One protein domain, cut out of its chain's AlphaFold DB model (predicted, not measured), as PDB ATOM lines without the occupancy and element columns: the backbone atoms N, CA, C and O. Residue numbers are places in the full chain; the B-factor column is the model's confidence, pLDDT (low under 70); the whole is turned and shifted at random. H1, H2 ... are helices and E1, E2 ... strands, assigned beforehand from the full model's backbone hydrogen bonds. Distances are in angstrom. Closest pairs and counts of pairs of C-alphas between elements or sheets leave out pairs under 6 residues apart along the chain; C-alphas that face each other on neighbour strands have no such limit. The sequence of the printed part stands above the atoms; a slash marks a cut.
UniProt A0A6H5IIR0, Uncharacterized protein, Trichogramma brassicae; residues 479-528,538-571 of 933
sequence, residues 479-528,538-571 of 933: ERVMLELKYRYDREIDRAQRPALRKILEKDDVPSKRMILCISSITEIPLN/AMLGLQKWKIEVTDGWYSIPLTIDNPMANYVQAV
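What this domain is: This is residues 479 to 528 and 538 to 571 of the 933 residues of an uncharacterized protein of Trichogramma brassicae (UniProt A0A6H5IIR0). A small antiparallel sheet of three strands, E1, E2 and E3, has three helices spread loosely about it, with no helix touching another. H1 makes an arm whose residues 479 to 487 stick out free, H2 only grazes the sheet near the turn end of the hairpin of E2 and E3, and H3 only grazes it near the other end of E2. The printed part has 84 residues, with named elements in the order H1, H2, E1, E2, E3, H3; the sheet's order is E1, E2, E3, and the class is mixed, helices and strands. The whole is loose, with a radius of gyration of the C-alphas of 16.4 A and spans of 47 by 33 by 22 A.

How they stand to each other: H1, residues 479 to 492, is not on the sheet, with 0 pairs of C-alphas within 10 A. H2, residues 500 to 505, is apart from H1 and only grazes the sheet; its closest C-alphas to E3, residues 555 to 558, are those of Leu 501 and Ser 555, 7.7 A apart. E1, residues 518 to 524, is an edge strand and the antiparallel neighbour of E2, residues 545 to 550, at 161 degrees between their directions; N 518 and O 550 are 2.8 A apart, and N 546 and O 523 are 2.8 A apart, both within hydrogen-bond range. E2, the inner strand, forms a hairpin with the edge strand E3, antiparallel at 143 degrees; N 549 and O 556 are within hydrogen-bond range at 2.9 A. H3, residues 562 to 569, only grazes the sheet with its residues 565 to 569; its closest C-alphas to E2 are those of Ala 565 and Trp 545, 7.4 A apart. H3 is apart from H1 and from H2. In H1, H2 and H3 every O i to N i+4 pair is within hydrogen-bond range.

Where its parts are: H1 begins at C-alpha 479 (161.164, 99.523, 131.765) and is 20.0 A long from first to last C-alpha; H2 measures 8.8 A. E1 begins at C-alpha 518 (139.049, 111.612, 132.443) and is 18.1 A long, E2 is 16.4 A and E3 is 9.4 A. H3 is 10.1 A long and ends at C-alpha 569 (130.392, 121.617, 120.162).

The domain as a whole: The two C-alphas farthest apart are those of Glu 479 and Leu 540, at 49.2 A. Residues 529 to 537 are not printed, in the link from E1 to E2; C-alphas 528 and 538 are 9.9 A apart across this cut. The link from H2 to E1, residues 506 to 517, is long. The mean pLDDT of the printed part is 84.2; residues 526 to 528, 538 to 544 and 569 to 571 are under 70.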
ATOM      1  N   GLU A 479     161.040  99.986 130.379       89.69
ATOM      2  CA  GLU A 479     161.164  99.523 131.765       89.69
ATOM      3  C   GLU A 479     160.064 100.096 132.661       89.69
ATOM      4  O   GLU A 479     159.409  99.349 133.388       89.69
ATOM      5  N   ARG A 480     159.794 101.411 132.581       89.88
ATOM      6  CA  ARG A 480     158.723 102.020 133.376       89.88
ATOM      7  C   ARG A 480     157.356 101.498 132.953       89.88
ATOM      8  O   ARG A 480     156.543 101.206 133.823       89.88
ATOM      9  N   VAL A 481     157.116 101.316 131.653       92.19
ATOM     10  CA  VAL A 481     155.870 100.710 131.154       92.19
ATOM     11  C   VAL A 481     155.700  99.284 131.691       92.19
ATOM     12  O   VAL A 481     154.619  98.952 132.171       92.19
ATOM     13  N   MET A 482     156.753  98.462 131.703       93.69
ATOM     14  CA  MET A 482     156.703  97.107 132.269       93.69
ATOM     15  C   MET A 482     156.473  97.101 133.788       93.69
ATOM     16  O   MET A 482     155.696  96.281 134.280       93.69
ATOM     17  N   LEU A 483     157.074  98.036 134.532       92.75
ATOM     18  CA  LEU A 483     156.819  98.210 135.967       92.75
ATOM     19  C   LEU A 483     155.364  98.623 136.250       92.75
ATOM     20  O   LEU A 483     154.742  98.064 137.151       92.75
ATOM     21  N   GLU A 484     154.792  99.543 135.466       92.62
ATOM     22  CA  GLU A 484     153.380  99.944 135.585       92.62
ATOM     23  C   GLU A 484     152.414  98.814 135.176       92.62
ATOM     24  O   GLU A 484     151.368  98.635 135.801       92.62
ATOM     25  N   LEU A 485     152.759  98.007 134.164       94.81
ATOM     26  CA  LEU A 485     151.982  96.822 133.775       94.81
ATOM     27  C   LEU A 485     151.994  95.755 134.877       94.81
ATOM     28  O   LEU A 485     150.930  95.243 135.231       94.81
ATOM     29  N   LYS A 486     153.159  95.473 135.480       95.56
ATOM     30  CA  LYS A 486     153.249  94.586 136.648       95.56
ATOM     31  C   LYS A 486     152.442  95.147 137.822       95.56
ATOM     32  O   LYS A 486     151.635  94.436 138.402       95.56
ATOM     33  N   TYR A 487     152.575  96.439 138.122       95.81
ATOM     34  CA  TYR A 487     151.804  97.110 139.174       95.81
ATOM     35  C   TYR A 487     150.281  97.006 138.968       95.81
ATOM     36  O   TYR A 487     149.539  96.864 139.943       95.81
ATOM     37  N   ARG A 488     149.794  97.033 137.718       96.00
ATOM     38  CA  ARG A 488     148.377  96.767 137.409       96.00
ATOM     39  C   ARG A 488     147.985  95.321 137.705       96.00
ATOM     40  O   ARG A 488     146.961  95.117 138.354       96.00
ATOM     41  N   TYR A 489     148.801  94.349 137.292       95.88
ATOM     42  CA  TYR A 489     148.583  92.926 137.577       95.88
ATOM     43  C   TYR A 489     148.547  92.651 139.091       95.88
ATOM     44  O   TYR A 489     147.527  92.193 139.604       95.88
ATOM     45  N   ASP A 490     149.594  93.057 139.817       97.25
ATOM     46  CA  ASP A 490     149.742  92.896 141.272       97.25
ATOM     47  C   ASP A 490     148.572  93.502 142.067       97.25
ATOM     48  O   ASP A 490     148.318  93.124 143.211       97.25
ATOM     49  N   ARG A 491     147.878  94.501 141.505       96.38
ATOM     50  CA  ARG A 491     146.747  95.165 142.159       96.38
ATOM     51  C   ARG A 491     145.402  94.579 141.770       96.38
ATOM     52  O   ARG A 491     144.631  94.261 142.671       96.38
ATOM     53  N   GLU A 492     145.092  94.472 140.483       95.88
ATOM     54  CA  GLU A 492     143.772  94.014 140.036       95.88
ATOM     55  C   GLU A 492     143.616  92.492 140.118       95.88
ATOM     56  O   GLU A 492     142.528  92.032 140.460       95.88
ATOM     57  N   ILE A 493     144.684  91.728 139.868       94.88
ATOM     58  CA  ILE A 493     144.675  90.262 139.921       94.88
ATOM     59  C   ILE A 493     145.034  89.795 141.336       94.88
ATOM     60  O   ILE A 493     144.133  89.454 142.101       94.88
ATOM     61  N   ASP A 494     146.310  89.865 141.734       96.12
ATOM     62  CA  ASP A 494     146.799  89.240 142.980       96.12
ATOM     63  C   ASP A 494     146.124  89.784 144.250       96.12
ATOM     64  O   ASP A 494     145.918  89.056 145.221       96.12
ATOM     65  N   ARG A 495     145.773  91.076 144.258       95.56
ATOM     66  CA  ARG A 495     145.127  91.758 145.397       95.56
ATOM     67  C   ARG A 495     143.636  92.044 145.181       95.56
ATOM     68  O   ARG A 495     143.036  92.710 146.026       95.56
ATOM     69  N   ALA A 496     143.049  91.609 144.062       94.00
ATOM     70  CA  ALA A 496     141.643  91.830 143.690       94.00
ATOM     71  C   ALA A 496     141.139  93.298 143.797       94.00
ATOM     72  O   ALA A 496     139.939  93.553 143.964       94.00
ATOM     73  N   GLN A 497     142.031  94.297 143.706       94.69
ATOM     74  CA  GLN A 497     141.731  95.724 143.907       94.69
ATOM     75  C   GLN A 497     141.098  96.364 142.670       94.69
ATOM     76  O   GLN A 497     141.657  97.272 142.053       94.69
ATOM     77  N   ARG A 498     139.897  95.901 142.326       94.06
ATOM     78  CA  ARG A 498     139.156  96.346 141.145       94.06
ATOM     79  C   ARG A 498     138.894  97.868 141.160       94.06
ATOM     80  O   ARG A 498     138.403  98.383 142.177       94.06
ATOM     81  N   PRO A 499     139.193  98.585 140.058       93.75
ATOM     82  CA  PRO A 499     138.971 100.026 139.923       93.75
ATOM     83  C   PRO A 499     137.477 100.367 139.748       93.75
ATOM     84  O   PRO A 499     136.610  99.489 139.762       93.75
ATOM     85  N   ALA A 500     137.154 101.659 139.650       93.06
ATOM     86  CA  ALA A 500     135.781 102.158 139.764       93.06
ATOM     87  C   ALA A 500     134.872 101.662 138.629       93.06
ATOM     88  O   ALA A 500     133.796 101.122 138.893       93.06
ATOM     89  N   LEU A 501     135.321 101.781 137.376       94.06
ATOM     90  CA  LEU A 501     134.563 101.315 136.215       94.06
ATOM     91  C   LEU A 501     134.436  99.791 136.206       94.06
ATOM     92  O   LEU A 501     133.362  99.284 135.898       94.06
ATOM     93  N   ARG A 502     135.483  99.059 136.615       94.50
ATOM     94  CA  ARG A 502     135.452  97.589 136.711       94.50
ATOM     95  C   ARG A 502     134.331  97.111 137.634       94.50
ATOM     96  O   ARG A 502     133.500  96.313 137.212       94.50
ATOM     97  N   LYS A 503     134.254  97.657 138.854       94.50
ATOM     98  CA  LYS A 503     133.202  97.315 139.832       94.50
ATOM     99  C   LYS A 503     131.794  97.618 139.319       94.50
ATOM    100  O   LYS A 503     130.884  96.829 139.543       94.50
ATOM    101  N   ILE A 504     131.616  98.735 138.614       94.25
ATOM    102  CA  ILE A 504     130.316  99.130 138.049       94.25
ATOM    103  C   ILE A 504     129.918  98.219 136.875       94.25
ATOM    104  O   ILE A 504     128.764  97.800 136.791       94.25
ATOM    105  N   LEU A 505     130.860  97.866 135.993       92.56
ATOM    106  CA  LEU A 505     130.628  96.953 134.866       92.56
ATOM    107  C   LEU A 505     130.296  95.526 135.332       92.56
ATOM    108  O   LEU A 505     129.420  94.879 134.760       92.56
ATOM    109  N   GLU A 506     130.944  95.064 136.403       94.62
ATOM    110  CA  GLU A 506     130.657  93.777 137.055       94.62
ATOM    111  C   GLU A 506     129.396  93.805 137.938       94.62
ATOM    112  O   GLU A 506     128.923  92.749 138.346       94.62
ATOM    113  N   LYS A 507     128.795  94.990 138.148       93.75
ATOM    114  CA  LYS A 507     127.597  95.261 138.975       93.75
ATOM    115  C   LYS A 507     127.799  95.125 140.492       93.75
ATOM    116  O   LYS A 507     126.823  95.181 141.238       93.75
ATOM    117  N   ASP A 508     129.049  95.049 140.940       94.06
ATOM    118  CA  ASP A 508     129.445  95.081 142.355       94.06
ATOM    119  C   ASP A 508     129.394  96.498 142.961       94.06
ATOM    120  O   ASP A 508     129.474  96.652 144.181       94.06
ATOM    121  N   ASP A 509     129.265  97.550 142.141       93.19
ATOM    122  CA  ASP A 509     128.995  98.904 142.632       93.19
ATOM    123  C   ASP A 509     128.011  99.698 141.748       93.19
ATOM    124  O   ASP A 509     127.805  99.416 140.567       93.19
ATOM    125  N   VAL A 510     127.373 100.703 142.347       90.50
ATOM    126  CA  VAL A 510     126.247 101.455 141.792       90.50
ATOM    127  C   VAL A 510     126.748 102.631 140.936       90.50
ATOM    128  O   VAL A 510     127.452 103.499 141.464       90.50
ATOM    129  N   PRO A 511     126.327 102.766 139.661       87.31
ATOM    130  CA  PRO A 511     126.773 103.855 138.779       87.31
ATOM    131  C   PRO A 511     126.357 105.258 139.251       87.31
ATOM    132  O   PRO A 511     126.911 106.249 138.791       87.31
ATOM    133  N   SER A 512     125.406 105.362 140.185       85.50
ATOM    134  CA  SER A 512     124.941 106.629 140.769       85.50
ATOM    135  C   SER A 512     125.893 107.236 141.813       85.50
ATOM    136  O   SER A 512     125.596 108.300 142.360       85.50
ATOM    137  N   LYS A 513     127.009 106.572 142.152       86.38
ATOM    138  CA  LYS A 513     128.024 107.130 143.061       86.38
ATOM    139  C   LYS A 513     128.811 108.263 142.397       86.38
ATOM    140  O   LYS A 513     129.015 108.284 141.188       86.38
ATOM    141  N   ARG A 514     129.319 109.192 143.215       89.12
ATOM    142  CA  ARG A 514     130.281 110.207 142.753       89.12
ATOM    143  C   ARG A 514     131.587 109.520 142.354       89.12
ATOM    144  O   ARG A 514     132.135 108.750 143.136       89.12
ATOM    145  N   MET A 515     132.084 109.839 141.166       90.75
ATOM    146  CA  MET A 515     133.329 109.319 140.602       90.75
ATOM    147  C   MET A 515     134.068 110.431 139.853       90.75
ATOM    148  O   MET A 515     133.459 111.427 139.465       90.75
ATOM    149  N   ILE A 516     135.373 110.256 139.658       92.06
ATOM    150  CA  ILE A 516     136.213 111.139 138.845       92.06
ATOM    151  C   ILE A 516     136.648 110.323 137.630       92.06
ATOM    152  O   ILE A 516     137.206 109.241 137.797       92.06
ATOM    153  N   LEU A 517     136.373 110.833 136.431       92.75
ATOM    154  CA  LEU A 517     136.743 110.215 135.158       92.75
ATOM    155  C   LEU A 517     137.436 111.257 134.275       92.75
ATOM    156  O   LEU A 517     137.056 112.427 134.280       92.75
ATOM    157  N   CYS A 518     138.425 110.823 133.502       91.25
ATOM    158  CA  CYS A 518     139.049 111.612 132.443       91.25
ATOM    159  C   CYS A 518     138.366 111.315 131.100       91.25
ATOM    160  O   CYS A 518     137.858 110.213 130.902       91.25
ATOM    161  N   ILE A 519     138.360 112.262 130.159       91.56
ATOM    162  CA  ILE A 519     137.895 112.017 128.784       91.56
ATOM    163  C   ILE A 519     139.059 111.413 127.989       91.56
ATOM    164  O   ILE A 519     140.082 112.069 127.813       91.56
ATOM    165  N   SER A 520     138.910 110.177 127.503       90.38
ATOM    166  CA  SER A 520     139.933 109.489 126.699       90.38
ATOM    167  C   SER A 520     139.806 109.787 125.205       90.38
ATOM    168  O   SER A 520     140.815 109.879 124.505       90.38
ATOM    169  N   SER A 521     138.579 109.947 124.698       85.94
ATOM    170  CA  SER A 521     138.320 110.181 123.275       85.94
ATOM    171  C   SER A 521     137.031 110.968 123.041       85.94
ATOM    172  O   SER A 521     136.032 110.784 123.735       85.94
ATOM    173  N   ILE A 522     137.041 111.822 122.015       86.94
ATOM    174  CA  ILE A 522     135.861 112.511 121.482       86.94
ATOM    175  C   ILE A 522     135.828 112.233 119.980       86.94
ATOM    176  O   ILE A 522     136.693 112.686 119.234       86.94
ATOM    177  N   THR A 523     134.833 111.468 119.535       81.62
ATOM    178  CA  THR A 523     134.647 111.086 118.131       81.62
ATOM    179  C   THR A 523     133.330 111.655 117.613       81.62
ATOM    180  O   THR A 523     132.274 111.420 118.201       81.62
ATOM    181  N   GLU A 524     133.365 112.391 116.502       75.62
ATOM    182  CA  GLU A 524     132.144 112.775 115.787       75.62
ATOM    183  C   GLU A 524     131.531 111.525 115.139       75.62
ATOM    184  O   GLU A 524     132.223 110.799 114.424       75.62
ATOM    185  N   ILE A 525     130.250 111.256 115.393       70.31
ATOM    186  CA  ILE A 525     129.515 110.177 114.728       70.31
ATOM    187  C   ILE A 525     129.081 110.713 113.357       70.31
ATOM    188  O   ILE A 525     128.228 111.605 113.310       70.31
ATOM    189  N   PRO A 526     129.627 110.214 112.231       59.44
ATOM    190  CA  PRO A 526     129.126 110.603 110.924       59.44
ATOM    191  C   PRO A 526     127.692 110.087 110.774       59.44
ATOM    192  O   PRO A 526     127.437 108.895 110.933       59.44
ATOM    193  N   LEU A 527     126.761 110.977 110.423       55.59
ATOM    194  CA  LEU A 527     125.350 110.630 110.184       55.59
ATOM    195  C   LEU A 527     125.152 109.671 108.994       55.59
ATOM    196  O   LEU A 527     124.069 109.117 108.829       55.59
ATOM    197  N   ASN A 528     126.203 109.456 108.197       50.62
ATOM    198  CA  ASN A 528     126.208 108.585 107.035       50.62
ATOM    199  C   ASN A 528     127.053 107.333 107.323       50.62
ATOM    200  O   ASN A 528     128.266 107.323 107.112       50.62
ATOM    201  N   ALA A 538     119.937 109.056 116.208       49.69
ATOM    202  CA  ALA A 538     120.654 109.820 115.189       49.69
ATOM    203  C   ALA A 538     119.690 110.646 114.319       49.69
ATOM    204  O   ALA A 538     119.940 111.825 114.067       49.69
ATOM    205  N   MET A 539     118.531 110.085 113.943       44.97
ATOM    206  CA  MET A 539     117.505 110.811 113.174       44.97
ATOM    207  C   MET A 539     116.921 112.016 113.928       44.97
ATOM    208  O   MET A 539     116.515 112.997 113.299       44.97
ATOM    209  N   LEU A 540     116.928 111.996 115.263       48.06
ATOM    210  CA  LEU A 540     116.530 113.130 116.106       48.06
ATOM    211  C   LEU A 540     117.659 114.156 116.340       48.06
ATOM    212  O   LEU A 540     117.410 115.193 116.945       48.06
ATOM    213  N   GLY A 541     118.880 113.899 115.853       51.31
ATOM    214  CA  GLY A 541     120.040 114.785 116.015       51.31
ATOM    215  C   GLY A 541     120.605 114.843 117.440       51.31
ATOM    216  O   GLY A 541     121.366 115.755 117.753       51.31
ATOM    217  N   LEU A 542     120.230 113.902 118.315       52.22
ATOM    218  CA  LEU A 542     120.448 114.025 119.761       52.22
ATOM    219  C   LEU A 542     121.882 113.724 120.218       52.22
ATOM    220  O   LEU A 542     122.307 114.266 121.233       52.22
ATOM    221  N   GLN A 543     122.644 112.900 119.492       57.25
ATOM    222  CA  GLN A 543     124.057 112.639 119.800       57.25
ATOM    223  C   GLN A 543     124.920 112.654 118.532       57.25
ATOM    224  O   GLN A 543     125.113 111.641 117.868       57.25
ATOM    225  N   LYS A 544     125.478 113.834 118.223       64.50
ATOM    226  CA  LYS A 544     126.550 114.031 117.224       64.50
ATOM    227  C   LYS A 544     127.898 113.444 117.680       64.50
ATOM    228  O   LYS A 544     128.771 113.193 116.854       64.50
ATOM    229  N   TRP A 545     128.087 113.233 118.982       73.62
ATOM    230  CA  TRP A 545     129.368 112.855 119.578       73.62
ATOM    231  C   TRP A 545     129.286 111.508 120.294       73.62
ATOM    232  O   TRP A 545     128.431 111.318 121.157       73.62
ATOM    233  N   LYS A 546     130.240 110.621 120.004       81.25
ATOM    234  CA  LYS A 546     130.616 109.511 120.877       81.25
ATOM    235  C   LYS A 546     131.784 109.986 121.737       81.25
ATOM    236  O   LYS A 546     132.875 110.216 121.216       81.25
ATOM    237  N   ILE A 547     131.551 110.134 123.036       86.62
ATOM    238  CA  ILE A 547     132.606 110.424 124.012       86.62
ATOM    239  C   ILE A 547     132.964 109.133 124.732       86.62
ATOM    240  O   ILE A 547     132.098 108.302 124.998       86.62
ATOM    241  N   GLU A 548     134.240 108.962 125.033       90.75
ATOM    242  CA  GLU A 548     134.757 107.884 125.861       90.75
ATOM    243  C   GLU A 548     135.423 108.478 127.106       90.75
ATOM    244  O   GLU A 548     136.086 109.519 127.035       90.75
ATOM    245  N   VAL A 549     135.203 107.839 128.253       92.31
ATOM    246  CA  VAL A 549     135.712 108.265 129.557       92.31
ATOM    247  C   VAL A 549     136.391 107.114 130.287       92.31
ATOM    248  O   VAL A 549     135.966 105.965 130.178       92.31
ATOM    249  N   THR A 550     137.434 107.430 131.051       93.81
ATOM    250  CA  THR A 550     138.303 106.466 131.732       93.81
ATOM    251  C   THR A 550     138.523 106.821 133.201       93.81
ATOM    252  O   THR A 550     138.630 107.994 133.556       93.81
ATOM    253  N   ASP A 551     138.641 105.808 134.061       93.69
ATOM    254  CA  ASP A 551     139.126 105.933 135.446       93.69
ATOM    255  C   ASP A 551     140.656 105.753 135.560       93.69
ATOM    256  O   ASP A 551     141.200 105.570 136.650       93.69
ATOM    257  N   GLY A 552     141.358 105.773 134.422       91.44
ATOM    258  CA  GLY A 552     142.783 105.474 134.294       91.44
ATOM    259  C   GLY A 552     143.093 103.984 134.130       91.44
ATOM    260  O   GLY A 552     144.209 103.645 133.729       91.44
ATOM    261  N   TRP A 553     142.133 103.091 134.395       93.56
ATOM    262  CA  TRP A 553     142.298 101.641 134.255       93.56
ATOM    263  C   TRP A 553     141.544 101.112 133.044       93.56
ATOM    264  O   TRP A 553     142.156 100.481 132.185       93.56
ATOM    265  N   TYR A 554     140.252 101.426 132.964       93.31
ATOM    266  CA  TYR A 554     139.349 101.023 131.886       93.31
ATOM    267  C   TYR A 554     138.722 102.244 131.213       93.31
ATOM    268  O   TYR A 554     138.772 103.348 131.755       93.31
ATOM    269  N   SER A 555     138.104 102.045 130.050       92.19
ATOM    270  CA  SER A 555     137.382 103.084 129.307       92.19
ATOM    271  C   SER A 555     135.965 102.621 128.971       92.19
ATOM    272  O   SER A 555     135.759 101.451 128.647       92.19
ATOM    273  N   ILE A 556     134.989 103.531 129.027       91.06
ATOM    274  CA  ILE A 556     133.594 103.279 128.637       91.06
ATOM    275  C   ILE A 556     133.033 104.421 127.770       91.06
ATOM    276  O   ILE A 556     133.419 105.578 127.951       91.06
ATOM    277  N   PRO A 557     132.094 104.144 126.846       89.19
ATOM    278  CA  PRO A 557     131.377 105.190 126.125       89.19
ATOM    279  C   PRO A 557     130.402 105.932 127.053       89.19
ATOM    280  O   PRO A 557     129.583 105.313 127.731       89.19
ATOM    281  N   LEU A 558     130.454 107.265 127.045       86.75
ATOM    282  CA  LEU A 558     129.567 108.142 127.808       86.75
ATOM    283  C   LEU A 558     128.423 108.670 126.933       86.75
ATOM    284  O   LEU A 558     128.652 109.297 125.898       86.75
ATOM    285  N   THR A 559     127.184 108.505 127.398       84.56
ATOM    286  CA  THR A 559     126.021 109.215 126.852       84.56
ATOM    287  C   THR A 559     125.889 110.590 127.506       84.56
ATOM    288  O   THR A 559     125.582 110.674 128.694       84.56
ATOM    289  N   ILE A 560     126.087 111.654 126.730       85.12
ATOM    290  CA  ILE A 560     125.939 113.048 127.179       85.12
ATOM    291  C   ILE A 560     124.537 113.610 126.902       85.12
ATOM    292  O   ILE A 560     123.828 113.114 126.021       85.12
ATOM    293  N   ASP A 561     124.160 114.656 127.640       83.56
ATOM    294  CA  ASP A 561     122.940 115.440 127.423       83.56
ATOM    295  C   ASP A 561     123.173 116.647 126.487       83.56
ATOM    296  O   ASP A 561     124.291 116.897 126.029       83.56
ATOM    297  N   ASN A 562     122.112 117.398 126.170       78.50
ATOM    298  CA  ASN A 562     122.201 118.531 125.242       78.50
ATOM    299  C   ASN A 562     123.103 119.679 125.766       78.50
ATOM    300  O   ASN A 562     123.912 120.171 124.980       78.50
ATOM    301  N   PRO A 563     123.031 120.115 127.044       78.19
ATOM    302  CA  PRO A 563     124.001 121.053 127.616       78.19
ATOM    303  C   PRO A 563     125.460 120.601 127.465       78.19
ATOM    304  O   PRO A 563     126.274 121.357 126.936       78.19
ATOM    305  N   MET A 564     125.797 119.364 127.847       80.88
ATOM    306  CA  MET A 564     127.148 118.818 127.679       80.88
ATOM    307  C   MET A 564     127.549 118.733 126.201       80.88
ATOM    308  O   MET A 564     128.673 119.088 125.847       80.88
ATOM    309  N   ALA A 565     126.630 118.345 125.314       80.00
ATOM    310  CA  ALA A 565     126.870 118.338 123.873       80.00
ATOM    311  C   ALA A 565     127.164 119.740 123.317       80.00
ATOM    312  O   ALA A 565     127.997 119.854 122.418       80.00
ATOM    313  N   ASN A 566     126.556 120.800 123.858       76.44
ATOM    314  CA  ASN A 566     126.857 122.181 123.473       76.44
ATOM    315  C   ASN A 566     128.271 122.598 123.907       76.44
ATOM    316  O   ASN A 566     129.002 123.161 123.094       76.44
ATOM    317  N   TYR A 567     128.701 122.264 125.131       77.44
ATOM    318  CA  TYR A 567     130.085 122.509 125.570       77.44
ATOM    319  C   TYR A 567     131.110 121.770 124.692       77.44
ATOM    320  O   TYR A 567     132.149 122.329 124.353       77.44
ATOM    321  N   VAL A 568     130.794 120.550 124.247       75.88
ATOM    322  CA  VAL A 568     131.641 119.771 123.322       75.88
ATOM    323  C   VAL A 568     131.603 120.343 121.894       75.88
ATOM    324  O   VAL A 568     132.609 120.313 121.190       75.88
ATOM    325  N   GLN A 569     130.477 120.914 121.451       68.06
ATOM    326  CA  GLN A 569     130.392 121.617 120.162       68.06
ATOM    327  C   GLN A 569     131.167 122.939 120.142       68.06
ATOM    328  O   GLN A 569     131.662 123.298 119.073       68.06
ATOM    329  N   ALA A 570     131.277 123.617 121.291       59.31
ATOM    330  CA  ALA A 570     132.000 124.876 121.482       59.31
ATOM    331  C   ALA A 570     133.534 124.723 121.545       59.31
ATOM    332  O   ALA A 570     134.248 125.721 121.623       59.31
ATOM    333  N   VAL A 571     134.061 123.493 121.486       55.94
ATOM    334  CA  VAL A 571     135.500 123.247 121.330       55.94
ATOM    335  C   VAL A 571     135.965 123.812 119.983       55.94
ATOM    336  O   VAL A 571     135.471 123.405 118.931       55.94
TER     337      VAL A 571